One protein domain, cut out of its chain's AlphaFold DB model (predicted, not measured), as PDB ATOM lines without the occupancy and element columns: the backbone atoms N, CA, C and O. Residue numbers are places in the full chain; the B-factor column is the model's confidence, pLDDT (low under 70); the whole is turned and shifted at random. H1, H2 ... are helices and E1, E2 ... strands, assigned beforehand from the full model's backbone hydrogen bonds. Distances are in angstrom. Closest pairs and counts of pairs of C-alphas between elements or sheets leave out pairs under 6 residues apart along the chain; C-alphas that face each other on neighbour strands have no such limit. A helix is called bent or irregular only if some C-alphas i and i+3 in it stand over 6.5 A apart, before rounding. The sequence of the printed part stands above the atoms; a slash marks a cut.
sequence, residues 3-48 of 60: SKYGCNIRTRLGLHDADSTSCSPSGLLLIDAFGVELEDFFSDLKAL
ATOM      1  N   SER A   3     112.590 136.619  81.883       92.44
ATOM      2  CA  SER A   3     112.763 137.973  81.330       92.44
ATOM      3  C   SER A   3     113.835 138.811  82.047       92.44
ATOM      4  O   SER A   3     114.394 139.704  81.426       92.44
ATOM      5  N   LYS A   4     114.142 138.524  83.326       94.44
ATOM      6  CA  LYS A   4     115.236 139.162  84.093       94.44
ATOM      7  C   LYS A   4     116.599 138.829  83.476       94.44
ATOM      8  O   LYS A   4     117.460 139.690  83.441       94.44
ATOM      9  N   TYR A   5     116.745 137.616  82.940       94.62
ATOM     10  CA  TYR A   5     117.980 137.085  82.350       94.62
ATOM     11  C   TYR A   5     117.969 137.111  80.816       94.62
ATOM     12  O   TYR A   5     118.716 136.381  80.171       94.62
ATOM     13  N   GLY A   6     117.106 137.928  80.201       93.19
ATOM     14  CA  GLY A   6     116.913 137.925  78.748       93.19
ATOM     15  C   GLY A   6     118.196 138.185  77.948       93.19
ATOM     16  O   GLY A   6     118.363 137.617  76.877       93.19
ATOM     17  N   CYS A   7     119.123 138.984  78.484       93.50
ATOM     18  CA  CYS A   7     120.412 139.271  77.846       93.50
ATOM     19  C   CYS A   7     121.413 138.105  77.922       93.50
ATOM     20  O   CYS A   7     122.369 138.078  77.152       93.50
ATOM     21  N   ASN A   8     121.202 137.157  78.835       93.94
ATOM     22  CA  ASN A   8     122.080 136.012  79.076       93.94
ATOM     23  C   ASN A   8     121.604 134.749  78.348       93.94
ATOM     24  O   ASN A   8     122.317 133.754  78.350       93.94
ATOM     25  N   ILE A   9     120.412 134.759  77.743       95.25
ATOM     26  CA  ILE A   9     119.816 133.601  77.070       95.25
ATOM     27  C   ILE A   9     120.030 133.730  75.559       95.25
ATOM     28  O   ILE A   9     119.479 134.628  74.925       95.25
ATOM     29  N   ARG A  10     120.797 132.808  74.970       95.00
ATOM     30  CA  ARG A  10     120.971 132.703  73.508       95.00
ATOM     31  C   ARG A  10     119.776 132.027  72.860       95.00
ATOM     32  O   ARG A  10     119.258 132.512  71.860       95.00
ATOM     33  N   THR A  11     119.332 130.922  73.455       95.81
ATOM     34  CA  THR A  11     118.235 130.105  72.929       95.81
ATOM     35  C   THR A  11     117.295 129.698  74.051       95.81
ATOM     36  O   THR A  11     117.734 129.297  75.125       95.81
ATOM     37  N   ARG A  12     115.987 129.759  73.781       95.69
ATOM     38  CA  ARG A  12     114.928 129.230  74.645       95.69
ATOM     39  C   ARG A  12     113.969 128.393  73.804       95.69
ATOM     40  O   ARG A  12     113.193 128.954  73.034       95.69
ATOM     41  N   LEU A  13     113.995 127.076  73.981       96.69
ATOM     42  CA  LEU A  13     113.113 126.138  73.287       96.69
ATOM     43  C   LEU A  13     112.180 125.450  74.286       96.69
ATOM     44  O   LEU A  13     112.630 124.683  75.135       96.69
ATOM     45  N   GLY A  14     110.883 125.739  74.183       94.31
ATOM     46  CA  GLY A  14     109.842 125.060  74.954       94.31
ATOM     47  C   GLY A  14     109.288 123.868  74.184       94.31
ATOM     48  O   GLY A  14     108.849 124.021  73.046       94.31
ATOM     49  N   LEU A  15     109.295 122.704  74.818       92.25
ATOM     50  CA  LEU A  15     108.699 121.471  74.330       92.25
ATOM     51  C   LEU A  15     107.539 121.121  75.254       92.25
ATOM     52  O   LEU A  15     107.693 121.060  76.471       92.25
ATOM     53  N   HIS A  16     106.375 120.905  74.673       89.00
ATOM     54  CA  HIS A  16     105.185 120.505  75.400       89.00
ATOM     55  C   HIS A  16     104.760 119.142  74.880       89.00
ATOM     56  O   HIS A  16     104.694 118.949  73.664       89.00
ATOM     57  N   ASP A  17     104.523 118.207  75.796       74.19
ATOM     58  CA  ASP A  17     104.066 116.877  75.427       74.19
ATOM     59  C   ASP A  17     102.553 116.926  75.200       74.19
ATOM     60  O   ASP A  17     101.753 116.981  76.139       74.19
ATOM     61  N   ALA A  18     102.180 117.015  73.926       79.75
ATOM     62  CA  ALA A  18     100.802 117.023  73.471       79.75
ATOM     63  C   ALA A  18     100.645 116.011  72.338       79.75
ATOM     64  O   ALA A  18     101.326 116.092  71.313       79.75
ATOM     65  N   ASP A  19      99.708 115.086  72.515       74.06
ATOM     66  CA  ASP A  19      99.244 114.182  71.472       74.06
ATOM     67  C   ASP A  19      97.814 114.562  71.038       74.06
ATOM     68  O   ASP A  19      97.215 115.523  71.524       74.06
ATOM     69  N   SER A  20      97.246 113.841  70.069       75.19
ATOM     70  CA  SER A  20      95.909 114.139  69.531       75.19
ATOM     71  C   SER A  20      94.760 113.930  70.528       75.19
ATOM     72  O   SER A  20      93.622 114.295  70.237       75.19
ATOM     73  N   THR A  21      95.039 113.331  71.684       76.38
ATOM     74  CA  THR A  21      94.073 112.895  72.697       76.38
ATOM     75  C   THR A  21      94.376 113.408  74.105       76.38
ATOM     76  O   THR A  21      93.493 113.362  74.962       76.38
ATOM     77  N   SER A  22      95.582 113.917  74.357       72.50
ATOM     78  CA  SER A  22      96.044 114.347  75.669       72.50
ATOM     79  C   SER A  22      96.978 115.559  75.578       72.50
ATOM     80  O   SER A  22      97.777 115.710  74.657       72.50
ATOM     81  N   CYS A  23      96.836 116.456  76.550       76.56
ATOM     82  CA  CYS A  23      97.672 117.636  76.738       76.56
ATOM     83  C   CYS A  23      98.286 117.500  78.129       76.56
ATOM     84  O   CYS A  23      97.568 117.600  79.131       76.56
ATOM     85  N   SER A  24      99.577 117.178  78.200       80.94
ATOM     86  CA  SER A  24     100.241 116.994  79.486       80.94
ATOM     87  C   SER A  24     100.399 118.342  80.190       80.94
ATOM     88  O   SER A  24     100.857 119.299  79.573       80.94
ATOM     89  N   PRO A  25     100.124 118.465  81.499       81.94
ATOM     90  CA  PRO A  25     100.447 119.691  82.225       81.94
ATOM     91  C   PRO A  25     101.965 119.925  82.357       81.94
ATOM     92  O   PRO A  25     102.373 120.995  82.805       81.94
ATOM     93  N   SER A  26     102.801 118.943  81.993       84.81
ATOM     94  CA  SER A  26     104.259 119.039  82.016       84.81
ATOM     95  C   SER A  26     104.855 119.369  80.641       84.81
ATOM     96  O   SER A  26     104.260 119.155  79.584       84.81
ATOM     97  N   GLY A  27     106.067 119.914  80.660       89.38
ATOM     98  CA  GLY A  27     106.845 120.222  79.466       89.38
ATOM     99  C   GLY A  27     108.326 120.335  79.804       89.38
ATOM    100  O   GLY A  27     108.703 120.366  80.975       89.38
ATOM    101  N   LEU A  28     109.161 120.402  78.774       93.25
ATOM    102  CA  LEU A  28     110.601 120.587  78.893       93.25
ATOM    103  C   LEU A  28     110.987 121.960  78.345       93.25
ATOM    104  O   LEU A  28     110.495 122.392  77.304       93.25
ATOM    105  N   LEU A  29     111.897 122.645  79.028       95.19
ATOM    106  CA  LEU A  29     112.475 123.894  78.554       95.19
ATOM    107  C   LEU A  29     113.983 123.713  78.413       95.19
ATOM    108  O   LEU A  29     114.672 123.494  79.404       95.19
ATOM    109  N   LEU A  30     114.490 123.827  77.188       96.44
ATOM    110  CA  LEU A  30     115.923 123.862  76.917       96.44
ATOM    111  C   LEU A  30     116.366 125.319  76.797       96.44
ATOM    112  O   LEU A  30     115.790 126.090  76.021       96.44
ATOM    113  N   ILE A  31     117.372 125.694  77.584       96.56
ATOM    114  CA  ILE A  31     117.923 127.047  77.615       96.56
ATOM    115  C   ILE A  31     119.428 126.964  77.376       96.56
ATOM    116  O   ILE A  31     120.135 126.314  78.138       96.56
ATOM    117  N   ASP A  32     119.896 127.652  76.339       95.62
ATOM    118  CA  ASP A  32     121.313 127.968  76.148       95.62
ATOM    119  C   ASP A  32     121.561 129.360  76.734       95.62
ATOM    120  O   ASP A  32     120.926 130.336  76.311       95.62
ATOM    121  N   ALA A  33     122.436 129.442  77.733       94.25
ATOM    122  CA  ALA A  33     122.722 130.662  78.467       94.25
ATOM    123  C   ALA A  33     124.228 130.882  78.647       94.25
ATOM    124  O   ALA A  33     125.017 129.942  78.650       94.25
ATOM    125  N   PHE A  34     124.629 132.143  78.819       93.50
ATOM    126  CA  PHE A  34     126.027 132.551  78.944       93.50
ATOM    127  C   PHE A  34     126.208 133.760  79.874       93.50
ATOM    128  O   PHE A  34     125.281 134.530  80.132       93.50
ATOM    129  N   GLY A  35     127.450 133.972  80.314       91.81
ATOM    130  CA  GLY A  35     127.864 135.157  81.068       91.81
ATOM    131  C   GLY A  35     128.075 134.905  82.562       91.81
ATOM    132  O   GLY A  35     127.960 133.786  83.050       91.81
ATOM    133  N   VAL A  36     128.421 135.969  83.289       84.94
ATOM    134  CA  VAL A  36     128.856 135.891  84.697       84.94
ATOM    135  C   VAL A  36     127.718 135.630  85.687       84.94
ATOM    136  O   VAL A  36     127.965 135.173  86.796       84.94
ATOM    137  N   GLU A  37     126.472 135.878  85.284       89.06
ATOM    138  CA  GLU A  37     125.274 135.719  86.121       89.06
ATOM    139  C   GLU A  37     124.665 134.304  86.038       89.06
ATOM    140  O   GLU A  37     123.539 134.085  86.482       89.06
ATOM    141  N   LEU A  38     125.378 133.334  85.449       91.19
ATOM    142  CA  LEU A  38     124.875 131.968  85.247       91.19
ATOM    143  C   LEU A  38     124.544 131.245  86.557       91.19
ATOM    144  O   LEU A  38     123.541 130.535  86.616       91.19
ATOM    145  N   GLU A  39     125.345 131.437  87.605       94.25
ATOM    146  CA  GLU A  39     125.092 130.800  88.904       94.25
ATOM    147  C   GLU A  39     123.837 131.362  89.576       94.25
ATOM    148  O   GLU A  39     122.997 130.598  90.055       94.25
ATOM    149  N   ASP A  40     123.651 132.684  89.533       95.25
ATOM    150  CA  ASP A  40     122.439 133.330  90.042       95.25
ATOM    151  C   ASP A  40     121.213 132.875  89.247       95.25
ATOM    152  O   ASP A  40     120.173 132.565  89.823       95.25
ATOM    153  N   PHE A  41     121.338 132.783  87.919       95.00
ATOM    154  CA  PHE A  41     120.269 132.290  87.058       95.00
ATOM    155  C   PHE A  41     119.874 130.846  87.392       95.00
ATOM    156  O   PHE A  41     118.687 130.530  87.502       95.00
ATOM    157  N   PHE A  42     120.861 129.973  87.588       94.44
ATOM    158  CA  PHE A  42     120.632 128.578  87.946       94.44
ATOM    159  C   PHE A  42     120.032 128.424  89.351       94.44
ATOM    160  O   PHE A  42     119.139 127.599  89.554       94.44
ATOM    161  N   SER A  43     120.473 129.240  90.312       95.50
ATOM    162  CA  SER A  43     119.899 129.284  91.659       95.50
ATOM    163  C   SER A  43     118.443 129.762  91.639       95.50
ATOM    164  O   SER A  43     117.585 129.131  92.258       95.50
ATOM    165  N   ASP A  44     118.143 130.825  90.885       95.94
ATOM    166  CA  ASP A  44     116.781 131.338  90.702       95.94
ATOM    167  C   ASP A  44     115.859 130.264  90.088       95.94
ATOM    168  O   ASP A  44     114.716 130.118  90.522       95.94
ATOM    169  N   LEU A  45     116.353 129.469  89.123       95.19
ATOM    170  CA  LEU A  45     115.606 128.347  88.537       95.19
ATOM    171  C   LEU A  45     115.307 127.247  89.562       95.19
ATOM    172  O   LEU A  45     114.173 126.779  89.639       95.19
ATOM    173  N   LYS A  46     116.305 126.833  90.353       95.62
ATOM    174  CA  LYS A  46     116.156 125.770  91.364       95.62
ATOM    175  C   LYS A  46     115.211 126.133  92.504       95.62
ATOM    176  O   LYS A  46     114.687 125.242  93.164       95.62
ATOM    177  N   ALA A  47     115.009 127.423  92.751       96.62
ATOM    178  CA  ALA A  47     114.078 127.900  93.764       96.62
ATOM    179  C   ALA A  47     112.601 127.807  93.329       96.62
ATOM    180  O   ALA A  47     111.715 128.041  94.150       96.62
ATOM    181  N   LEU A  48     112.313 127.490  92.058       94.62
ATOM    182  CA  LEU A  48     110.945 127.359  91.556       94.62
ATOM    183  C   LEU A  48     110.311 126.039  92.010       94.62
ATOM    184  O   LEU A  48     110.784 124.951  91.687       94.62
TER     185      LEU A  48
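AT A GLANCE: This is residues 3 to 48 of the 60 residues of an uncharacterized protein of sediment metagenome (UniProt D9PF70). A long two-stranded hairpin, E1 and E2, makes most of the length, with two short helices near its open end, away from its turn at residues 19 to 22: H1 leads into E1, and H2 folds back after E2. Residues 43 to 48, of which 43 to 46 belong to H2, stick out from the rest. The printed part has 46 residues with two named helices and two named strands in the order H1, E1, E2, H2; the sheet, in the order E1, E2, is antiparallel, and the class is mixed, helices and strands. The whole is loose, with a radius of gyration of the C-alphas of 13.5 A, and only just elongated, with spans of 43 by 22 by 13 A.

HOW THE PARTS SIT: Start at Ser 3, where H1, residues 3 to 8, begins; it is irregular, with C-alphas 4 and 7 8.1 A apart. Go on to E1, residues 9 to 18, and then E2, residues 23 to 33, and you find a hairpin of antiparallel neighbours, their directions at 164 degrees. Look at N 10 and O 32, 2.8 A apart, and N 28 and O 15, 2.8 A apart, both within hydrogen-bond range. E2 bends by 54 degrees at residue 26. The closest C-alphas of H1 and E2 are those of Asn 8 and Ala 33, 5.4 A apart. Last comes H2, residues 38 to 46, which is apart from E1. H1 and H2 are close but not clearly touching; their closest C-alphas, those of Tyr 5 and Phe 41, are 7.1 A apart. Their lines stand at a shallow tilt of 34 degrees, only just short of steep, and run opposite ways. In H2 every O i to N i+4 pair is within hydrogen-bond range; in H1 0 of 2 are, beside 2 of 3 O i to N i+3 pairs.

IN THESE COORDINATES: Find C-alpha 3 at (112.763, 137.973, 81.330); from there H1 runs 9.8 A to C-alpha 8. E1 begins at C-alpha 9 at (119.816, 133.601, 77.070) and runs 25.5 A to C-alpha 18. E2 runs 28.3 A from C-alpha 23 to C-alpha 33. H2 runs 12.3 A from C-alpha 38 and ends at C-alpha 46 at (116.156, 125.770, 91.364).

THE WHOLE: The two C-alphas farthest apart are those of Thr 21 and Val 36, 43.4 A. The printed part has no cut, and the links H1 to E1, E1 to E2 and E2 to H2 are tight. The mean pLDDT of the printed part is 90.3, and no printed residue is under 70.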